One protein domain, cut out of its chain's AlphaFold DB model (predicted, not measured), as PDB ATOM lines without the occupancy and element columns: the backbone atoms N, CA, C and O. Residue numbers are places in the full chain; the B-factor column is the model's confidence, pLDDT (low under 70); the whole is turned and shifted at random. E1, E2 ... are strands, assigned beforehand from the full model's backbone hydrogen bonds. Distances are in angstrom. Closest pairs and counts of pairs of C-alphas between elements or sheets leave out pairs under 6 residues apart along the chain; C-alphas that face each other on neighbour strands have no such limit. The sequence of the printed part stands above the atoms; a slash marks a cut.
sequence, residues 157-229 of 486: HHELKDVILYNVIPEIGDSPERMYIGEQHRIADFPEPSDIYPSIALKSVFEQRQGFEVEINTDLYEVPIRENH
ATOM      1  N   HIS A 157      44.581  83.601  35.120       75.75
ATOM      2  CA  HIS A 157      44.078  82.513  35.965       75.75
ATOM      3  C   HIS A 157      42.838  81.865  35.367       75.75
ATOM      4  O   HIS A 157      41.942  82.576  34.902       75.75
ATOM      5  N   HIS A 158      42.755  80.542  35.482       74.19
ATOM      6  CA  HIS A 158      41.563  79.785  35.135       74.19
ATOM      7  C   HIS A 158      41.301  78.715  36.199       74.19
ATOM      8  O   HIS A 158      42.071  77.765  36.346       74.19
ATOM      9  N   GLU A 159      40.197  78.871  36.933       74.88
ATOM     10  CA  GLU A 159      39.607  77.758  37.676       74.88
ATOM     11  C   GLU A 159      38.968  76.799  36.673       74.88
ATOM     12  O   GLU A 159      38.140  77.203  35.844       74.88
ATOM     13  N   LEU A 160      39.360  75.532  36.749       80.94
ATOM     14  CA  LEU A 160      38.736  74.474  35.974       80.94
ATOM     15  C   LEU A 160      37.568  73.924  36.788       80.94
ATOM     16  O   LEU A 160      37.658  73.768  38.005       80.94
ATOM     17  N   LYS A 161      36.437  73.683  36.123       75.19
ATOM     18  CA  LYS A 161      35.264  73.104  36.791       75.19
ATOM     19  C   LYS A 161      35.485  71.636  37.141       75.19
ATOM     20  O   LYS A 161      35.027  71.193  38.189       75.19
ATOM     21  N   ASP A 162      36.198  70.941  36.265       82.31
ATOM     22  CA  ASP A 162      36.486  69.519  36.326       82.31
ATOM     23  C   ASP A 162      37.976  69.290  36.064       82.31
ATOM     24  O   ASP A 162      38.688  70.182  35.590       82.31
ATOM     25  N   VAL A 163      38.442  68.087  36.391       88.38
ATOM     26  CA  VAL A 163      39.803  67.654  36.068       88.38
ATOM     27  C   VAL A 163      39.929  67.537  34.562       88.38
ATOM     28  O   VAL A 163      39.137  66.828  33.947       88.38
ATOM     29  N   ILE A 164      40.941  68.178  33.985       92.62
ATOM     30  CA  ILE A 164      41.288  67.977  32.577       92.62
ATOM     31  C   ILE A 164      42.626  67.262  32.488       92.62
ATOM     32  O   ILE A 164      43.546  67.540  33.257       92.62
ATOM     33  N   LEU A 165      42.730  66.323  31.556       94.00
ATOM     34  CA  LEU A 165      43.974  65.605  31.322       94.00
ATOM     35  C   LEU A 165      44.867  66.404  30.366       94.00
ATOM     36  O   LEU A 165      44.409  66.942  29.359       94.00
ATOM     37  N   TYR A 166      46.146  66.484  30.700       95.25
ATOM     38  CA  TYR A 166      47.199  66.948  29.807       95.25
ATOM     39  C   TYR A 166      48.100  65.767  29.471       95.25
ATOM     40  O   TYR A 166      48.727  65.207  30.368       95.25
ATOM     41  N   ASN A 167      48.171  65.394  28.202       94.25
ATOM     42  CA  ASN A 167      49.159  64.449  27.706       94.25
ATOM     43  C   ASN A 167      50.475  65.186  27.490       94.25
ATOM     44  O   ASN A 167      50.514  66.199  26.784       94.25
ATOM     45  N   VAL A 168      51.543  64.680  28.108       93.62
ATOM     46  CA  VAL A 168      52.879  65.257  27.946       93.62
ATOM     47  C   VAL A 168      53.338  65.196  26.496       93.62
ATOM     48  O   VAL A 168      53.070  64.228  25.789       93.62
ATOM     49  N   ILE A 169      54.061  66.235  26.073       95.88
ATOM     50  CA  ILE A 169      54.601  66.359  24.718       95.88
ATOM     51  C   ILE A 169      56.137  66.343  24.815       95.88
ATOM     52  O   ILE A 169      56.755  67.374  25.113       95.88
ATOM     53  N   PRO A 170      56.799  65.192  24.598       95.50
ATOM     54  CA  PRO A 170      58.257  65.096  24.686       95.50
ATOM     55  C   PRO A 170      58.987  66.093  23.776       95.50
ATOM     56  O   PRO A 170      60.041  66.611  24.139       95.50
ATOM     57  N   GLU A 171      58.409  66.439  22.625       96.50
ATOM     58  CA  GLU A 171      58.975  67.350  21.623       96.50
ATOM     59  C   GLU A 171      59.034  68.814  22.069       96.50
ATOM     60  O   GLU A 171      59.720  69.616  21.433       96.50
ATOM     61  N   ILE A 172      58.364  69.180  23.166       97.25
ATOM     62  CA  ILE A 172      58.541  70.487  23.824       97.25
ATOM     63  C   ILE A 172      59.390  70.385  25.097       97.25
ATOM     64  O   ILE A 172      59.555  71.378  25.807       97.25
ATOM     65  N   GLY A 173      59.960  69.207  25.363       96.12
ATOM     66  CA  GLY A 173      60.812  68.916  26.510       96.12
ATOM     67  C   GLY A 173      60.098  68.292  27.706       96.12
ATOM     68  O   GLY A 173      60.750  68.088  28.732       96.12
ATOM     69  N   ASP A 174      58.793  68.020  27.625       96.25
ATOM     70  CA  ASP A 174      58.066  67.454  28.759       96.25
ATOM     71  C   ASP A 174      58.569  66.038  29.095       96.25
ATOM     72  O   ASP A 174      58.951  65.251  28.228       96.25
ATOM     73  N   SER A 175      58.581  65.713  30.385       94.62
ATOM     74  CA  SER A 175      58.987  64.421  30.935       94.62
ATOM     75  C   SER A 175      58.119  64.049  32.141       94.62
ATOM     76  O   SER A 175      57.406  64.904  32.672       94.62
ATOM     77  N   PRO A 176      58.196  62.800  32.641       92.44
ATOM     78  CA  PRO A 176      57.451  62.392  33.833       92.44
ATOM     79  C   PRO A 176      57.705  63.272  35.068       92.44
ATOM     80  O   PRO A 176      56.860  63.348  35.952       92.44
ATOM     81  N   GLU A 177      58.863  63.935  35.149       92.56
ATOM     82  CA  GLU A 177      59.251  64.766  36.293       92.56
ATOM     83  C   GLU A 177      59.247  66.272  36.006       92.56
ATOM     84  O   GLU A 177      59.487  67.053  36.927       92.56
ATOM     85  N   ARG A 178      59.030  66.705  34.757       94.50
ATOM     86  CA  ARG A 178      59.157  68.117  34.374       94.50
ATOM     87  C   ARG A 178      58.279  68.493  33.189       94.50
ATOM     88  O   ARG A 178      58.239  67.777  32.202       94.50
ATOM     89  N   MET A 179      57.710  69.693  33.231       95.88
ATOM     90  CA  MET A 179      57.108  70.359  32.078       95.88
ATOM     91  C   MET A 179      57.749  71.712  31.773       95.88
ATOM     92  O   MET A 179      58.233  72.412  32.675       95.88
ATOM     93  N   TYR A 180      57.682  72.101  30.499       95.94
ATOM     94  CA  TYR A 180      58.123  73.405  30.004       95.94
ATOM     95  C   TYR A 180      56.937  74.256  29.528       95.94
ATOM     96  O   TYR A 180      56.324  74.024  28.493       95.94
ATOM     97  N   ILE A 181      56.633  75.309  30.283       94.50
ATOM     98  CA  ILE A 181      55.382  76.062  30.196       94.50
ATOM     99  C   ILE A 181      55.541  77.368  29.406       94.50
ATOM    100  O   ILE A 181      56.257  78.293  29.819       94.50
ATOM    101  N   GLY A 182      54.761  77.490  28.325       92.88
ATOM    102  CA  GLY A 182      54.656  78.687  27.481       92.88
ATOM    103  C   GLY A 182      55.935  79.043  26.707       92.88
ATOM    104  O   GLY A 182      56.963  78.392  26.841       92.88
ATOM    105  N   GLU A 183      55.882  80.102  25.897       91.19
ATOM    106  CA  GLU A 183      56.952  80.496  24.950       91.19
ATOM    107  C   GLU A 183      58.311  80.829  25.602       91.19
ATOM    108  O   GLU A 183      59.327  80.947  24.925       91.19
ATOM    109  N   GLN A 184      58.346  81.033  26.923       92.06
ATOM    110  CA  GLN A 184      59.592  81.232  27.680       92.06
ATOM    111  C   GLN A 184      60.122  79.933  28.300       92.06
ATOM    112  O   GLN A 184      61.080  79.970  29.070       92.06
ATOM    113  N   HIS A 185      59.481  78.799  27.999       95.94
ATOM    114  CA  HIS A 185      59.812  77.469  28.497       95.94
ATOM    115  C   HIS A 185      59.997  77.434  30.011       95.94
ATOM    116  O   HIS A 185      60.967  76.864  30.498       95.94
ATOM    117  N   ARG A 186      59.114  78.088  30.773       95.12
ATOM    118  CA  ARG A 186      59.237  78.150  32.236       95.12
ATOM    119  C   ARG A 186      59.095  76.751  32.835       95.12
ATOM    120  O   ARG A 186      58.317  75.951  32.344       95.12
ATOM    121  N   ILE A 187      59.841  76.454  33.888       95.88
ATOM    122  CA  ILE A 187      59.978  75.090  34.402       95.88
ATOM    123  C   ILE A 187      58.919  74.822  35.468       95.88
ATOM    124  O   ILE A 187      58.774  75.610  36.404       95.88
ATOM    125  N   ALA A 188      58.252  73.679  35.361       95.44
ATOM    126  CA  ALA A 188      57.433  73.081  36.406       95.44
ATOM    127  C   ALA A 188      57.978  71.674  36.687       95.44
ATOM    128  O   ALA A 188      58.000  70.851  35.783       95.44
ATOM    129  N   ASP A 189      58.477  71.417  37.898       95.00
ATOM    130  CA  ASP A 189      58.976  70.086  38.283       95.00
ATOM    131  C   ASP A 189      57.947  69.385  39.169       95.00
ATOM    132  O   ASP A 189      57.437  69.988  40.119       95.00
ATOM    133  N   PHE A 190      57.704  68.109  38.892       92.44
ATOM    134  CA  PHE A 190      56.805  67.270  39.673       92.44
ATOM    135  C   PHE A 190      57.543  66.580  40.821       92.44
ATOM    136  O   PHE A 190      58.732  66.264  40.700       92.44
ATOM    137  N   PRO A 191      56.861  66.339  41.953       88.56
ATOM    138  CA  PRO A 191      57.448  65.606  43.072       88.56
ATOM    139  C   PRO A 191      57.707  64.136  42.724       88.56
ATOM    140  O   PRO A 191      58.681  63.555  43.202       88.56
ATOM    141  N   GLU A 192      56.848  63.553  41.891       90.75
ATOM    142  CA  GLU A 192      56.919  62.179  41.408       90.75
ATOM    143  C   GLU A 192      56.164  62.049  40.069       90.75
ATOM    144  O   GLU A 192      55.333  62.910  39.764       90.75
ATOM    145  N   PRO A 193      56.441  61.003  39.270       90.62
ATOM    146  CA  PRO A 193      55.664  60.696  38.070       90.62
ATOM    147  C   PRO A 193      54.192  60.388  38.372       90.62
ATOM    148  O   PRO A 193      53.877  59.794  39.405       90.62
ATOM    149  N   SER A 194      53.305  60.726  37.433       90.06
ATOM    150  CA  SER A 194      51.892  60.330  37.486       90.06
ATOM    151  C   SER A 194      51.711  58.826  37.245       90.06
ATOM    152  O   SER A 194      52.372  58.242  36.389       90.06
ATOM    153  N   ASP A 195      50.781  58.204  37.969       89.62
ATOM    154  CA  ASP A 195      50.308  56.833  37.747       89.62
ATOM    155  C   ASP A 195      49.574  56.644  36.415       89.62
ATOM    156  O   ASP A 195      49.552  55.533  35.888       89.62
ATOM    157  N   ILE A 196      49.012  57.722  35.865       89.75
ATOM    158  CA  ILE A 196      48.348  57.743  34.557       89.75
ATOM    159  C   ILE A 196      49.248  58.311  33.449       89.75
ATOM    160  O   ILE A 196      48.751  58.713  32.399       89.75
ATOM    161  N   TYR A 197      50.568  58.362  33.667       89.31
ATOM    162  CA  TYR A 197      51.529  58.782  32.644       89.31
ATOM    163  C   TYR A 197      51.315  57.983  31.337       89.31
ATOM    164  O   TYR A 197      51.180  56.758  31.409       89.31
ATOM    165  N   PRO A 198      51.301  58.625  30.148       91.38
ATOM    166  CA  PRO A 198      51.787  59.976  29.826       91.38
ATOM    167  C   PRO A 198      50.824  61.142  30.112       91.38
ATOM    168  O   PRO A 198      51.105  62.274  29.726       91.38
ATOM    169  N   SER A 199      49.707  60.919  30.801       93.06
ATOM    170  CA  SER A 199      48.788  61.991  31.187       93.06
ATOM    171  C   SER A 199      49.111  62.588  32.563       93.06
ATOM    172  O   SER A 199      49.689  61.940  33.436       93.06
ATOM    173  N   ILE A 200      48.694  63.836  32.770       93.44
ATOM    174  CA  ILE A 200      48.723  64.560  34.043       93.44
ATOM    175  C   ILE A 200      47.337  65.164  34.280       93.44
ATOM    176  O   ILE A 200      46.784  65.839  33.411       93.44
ATOM    177  N   ALA A 201      46.771  64.944  35.465       94.06
ATOM    178  CA  ALA A 201      45.453  65.445  35.839       94.06
ATOM    179  C   ALA A 201      45.528  66.884  36.378       94.06
ATOM    180  O   ALA A 201      45.915  67.108  37.524       94.06
ATOM    181  N   LEU A 202      45.134  67.867  35.567       93.06
ATOM    182  CA  LEU A 202      45.152  69.293  35.903       93.06
ATOM    183  C   LEU A 202      43.842  69.726  36.587       93.06
ATOM    184  O   LEU A 202      42.749  69.485  36.072       93.06
ATOM    185  N   LYS A 203      43.954  70.400  37.739       90.94
ATOM    186  CA  LYS A 203      42.820  70.873  38.561       90.94
ATOM    187  C   LYS A 203      42.594  72.376  38.474       90.94
ATOM    188  O   LYS A 203      41.453  72.827  38.463       90.94
ATOM    189  N   SER A 204      43.658  73.168  38.430       86.94
ATOM    190  CA  SER A 204      43.568  74.628  38.333       86.94
ATOM    191  C   SER A 204      44.883  75.219  37.827       86.94
ATOM    192  O   SER A 204      45.938  74.613  38.000       86.94
ATOM    193  N   VAL A 205      44.850  76.407  37.213       83.12
ATOM    194  CA  VAL A 205      46.061  77.152  36.810       83.12
ATOM    195  C   VAL A 205      46.045  78.522  37.467       83.12
ATOM    196  O   VAL A 205      45.167  79.320  37.151       83.12
ATOM    197  N   PHE A 206      47.001  78.820  38.354       80.44
ATOM    198  CA  PHE A 206      47.010  80.000  39.234       80.44
ATOM    199  C   PHE A 206      47.160  81.353  38.513       80.44
ATOM    200  O   PHE A 206      47.628  81.445  37.375       80.44
ATOM    201  N   GLU A 207      46.794  82.438  39.210       67.62
ATOM    202  CA  GLU A 207      46.978  83.817  38.740       67.62
ATOM    203  C   GLU A 207      48.409  84.106  38.281       67.62
ATOM    204  O   GLU A 207      49.395  83.690  38.889       67.62
ATOM    205  N   GLN A 208      48.505  84.826  37.156       67.50
ATOM    206  CA  GLN A 208      49.765  85.214  36.510       67.50
ATOM    207  C   GLN A 208      50.676  84.026  36.145       67.50
ATOM    208  O   GLN A 208      51.880  84.209  35.953       67.50
ATOM    209  N   ARG A 209      50.117  82.808  36.044       71.75
ATOM    210  CA  ARG A 209      50.848  81.559  35.795       71.75
ATOM    211  C   ARG A 209      52.052  81.373  36.725       71.75
ATOM    212  O   ARG A 209      53.155  81.075  36.252       71.75
ATOM    213  N   GLN A 210      51.864  81.602  38.023       83.25
ATOM    214  CA  GLN A 210      52.894  81.320  39.032       83.25
ATOM    215  C   GLN A 210      52.956  79.835  39.421       83.25
ATOM    216  O   GLN A 210      53.932  79.398  40.024       83.25
ATOM    217  N   GLY A 211      51.943  79.054  39.053       89.94
ATOM    218  CA  GLY A 211      51.856  77.622  39.310       89.94
ATOM    219  C   GLY A 211      50.521  77.053  38.842       89.94
ATOM    220  O   GLY A 211      49.716  77.768  38.237       89.94
ATOM    221  N   PHE A 212      50.300  75.779  39.124       92.56
ATOM    222  CA  PHE A 212      49.052  75.066  38.868       92.56
ATOM    223  C   PHE A 212      48.887  73.913  39.860       92.56
ATOM    224  O   PHE A 212      49.855  73.502  40.498       92.56
ATOM    225  N   GLU A 213      47.668  73.403  40.002       92.88
ATOM    226  CA  GLU A 213      47.383  72.222  40.819       92.88
ATOM    227  C   GLU A 213      47.224  70.992  39.940       92.88
ATOM    228  O   GLU A 213      46.466  71.012  38.966       92.88
ATOM    229  N   VAL A 214      47.894  69.909  40.324       92.94
ATOM    230  CA  VAL A 214      47.755  68.594  39.693       92.94
ATOM    231  C   VAL A 214      47.364  67.539  40.708       92.94
ATOM    232  O   VAL A 214      47.752  67.610  41.873       92.94
ATOM    233  N   GLU A 215      46.617  66.542  40.254       91.88
ATOM    234  CA  GLU A 215      46.384  65.309  40.996       91.88
ATOM    235  C   GLU A 215      47.375  64.243  40.507       91.88
ATOM    236  O   GLU A 215      47.408  63.917  39.322       91.88
ATOM    237  N   ILE A 216      48.206  63.725  41.411       90.19
ATOM    238  CA  ILE A 216      49.166  62.646  41.140       90.19
ATOM    239  C   ILE A 216      48.951  61.577  42.209       90.19
ATOM    240  O   ILE A 216      49.002  61.889  43.397       90.19
ATOM    241  N   ASN A 217      48.705  60.323  41.815       86.94
ATOM    242  CA  ASN A 217      48.525  59.205  42.751       86.94
ATOM    243  C   ASN A 217      47.449  59.466  43.826       86.94
ATOM    244  O   ASN A 217      47.614  59.065  44.978       86.94
ATOM    245  N   THR A 218      46.347  60.139  43.469       85.88
ATOM    246  CA  THR A 218      45.254  60.611  44.356       85.88
ATOM    247  C   THR A 218      45.587  61.769  45.305       85.88
ATOM    248  O   THR A 218      44.686  62.287  45.972       85.88
ATOM    249  N   ASP A 219      46.840  62.222  45.339       90.56
ATOM    250  CA  ASP A 219      47.276  63.373  46.122       90.56
ATOM    251  C   ASP A 219      47.266  64.653  45.271       90.56
ATOM    252  O   ASP A 219      47.599  64.655  44.084       90.56
ATOM    253  N   LEU A 220      46.866  65.768  45.889       92.00
ATOM    254  CA  LEU A 220      46.849  67.082  45.249       92.00
ATOM    255  C   LEU A 220      48.173  67.805  45.505       92.00
ATOM    256  O   LEU A 220      48.569  68.001  46.657       92.00
ATOM    257  N   TYR A 221      48.815  68.260  44.435       92.81
ATOM    258  CA  TYR A 221      50.083  68.972  44.484       92.81
ATOM    259  C   TYR A 221      49.970  70.353  43.851       92.81
ATOM    260  O   TYR A 221      49.532  70.495  42.710       92.81
ATOM    261  N   GLU A 222      50.442  71.373  44.568       93.62
ATOM    262  CA  GLU A 222      50.708  72.688  43.988       93.62
ATOM    263  C   GLU A 222      52.086  72.673  43.315       93.62
ATOM    264  O   GLU A 222      53.118  72.497  43.970       93.62
ATOM    265  N   VAL A 223      52.114  72.877  42.001       94.75
ATOM    266  CA  VAL A 223      53.330  72.867  41.188       94.75
ATOM    267  C   VAL A 223      53.704  74.306  40.827       94.75
ATOM    268  O   VAL A 223      53.028  74.935  40.008       94.75
ATOM    269  N   PRO A 224      54.770  74.872  41.419       94.19
ATOM    270  CA  PRO A 224      55.206  76.221  41.094       94.19
ATOM    271  C   PRO A 224      55.893  76.266  39.725       94.19
ATOM    272  O   PRO A 224      56.724  75.417  39.399       94.19
ATOM    273  N   ILE A 225      55.613  77.322  38.962       94.06
ATOM    274  CA  ILE A 225      56.286  77.625  37.697       94.06
ATOM    275  C   ILE A 225      57.443  78.591  37.966       94.06
ATOM    276  O   ILE A 225      57.269  79.638  38.593       94.06
ATOM    277  N   ARG A 226      58.631  78.268  37.450       94.31
ATOM    278  CA  ARG A 226      59.852  79.073  37.619       94.31
ATOM    279  C   ARG A 226      60.409  79.533  36.284       94.31
ATOM    280  O   ARG A 226      60.268  78.856  35.274       94.31
ATOM    281  N   GLU A 227      61.107  80.660  36.301       93.81
ATOM    282  CA  GLU A 227      61.851  81.124  35.132       93.81
ATOM    283  C   GLU A 227      62.877  80.087  34.671       93.81
ATOM    284  O   GLU A 227      63.537  79.435  35.484       93.81
ATOM    285  N   ASN A 228      63.010  79.961  33.352       93.12
ATOM    286  CA  ASN A 228      63.992  79.094  32.729       93.12
ATOM    287  C   ASN A 228      65.199  79.918  32.272       93.12
ATOM    288  O   ASN A 228      65.078  80.945  31.597       93.12
ATOM    289  N   HIS A 229      66.386  79.475  32.670       89.81
ATOM    290  CA  HIS A 229      67.655  80.089  32.289       89.81
ATOM    291  C   HIS A 229      68.502  79.156  31.418       89.81
ATOM    292  O   HIS A 229      69.677  79.424  31.150       89.81
TER     293      HIS A 229
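Overview. This is residues 157 to 229 of the 486 residues of the protein "HEXXH motif domain protein" of Bacteriovorax sp. BSW11_IV (UniProt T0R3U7). One antiparallel sheet of six strands curls like part of a barrel, left open where its edge strands E1 and E2 stay apart. The hairpin of E2 and E3 makes one side of the curl, and the bent strand E1 makes the other. The 73 printed residues hold no named helix and six named strands, E1 to E6 along the chain, set across the sheet as E1, E4, E5, E6, E3, E2. The class is all strand, and the whole is compact and rounded, with a radius of gyration of the C-alphas of 11.4 A and spans of 32 by 25 by 18 A.

Along the chain. E1, residues 158 to 167, is 18.7 A long, starts at C-alpha 158 (41.563, 79.785, 35.135) and bends by 106 degrees at residue 161. E4, residues 199 to 205, measures 16.4 A, and E5, residues 211 to 216, measures 15.3 A. E6, residues 219 to 226, measures 21.8 A and ends at C-alpha 226 (59.852, 79.073, 37.619). E3 is residues 186 to 189, and E2 is residues 178 to 181.

Arrangement. The sheet is strongly twisted. E1 and E4 are antiparallel at 160 degrees, with N 166 and O 200 at 2.9 A. E4, E5 and E6 form a meander, each strand the antiparallel neighbour of the one before; N 203 and O 213 are 2.9 A apart, N 221 and O 214 2.8 A. E3 to E6 form a Greek key, that meander with E3 the antiparallel neighbour of E6. E6 is staggered, pairing with E5 over 219 to 224 and with E3 over 225 to 226, where N 187 and O 226 are 2.8 A apart. In the hairpin of E2 and E3, N 181 and O 186 are 2.7 A apart.

Size, cuts and confidence. The C-alphas farthest apart, of Lys 161 and His 229, are 33.4 A apart. The printed part has no cut and no long link. Mean pLDDT of the printed part is 90.1, and residues 207 to 208 are under 70.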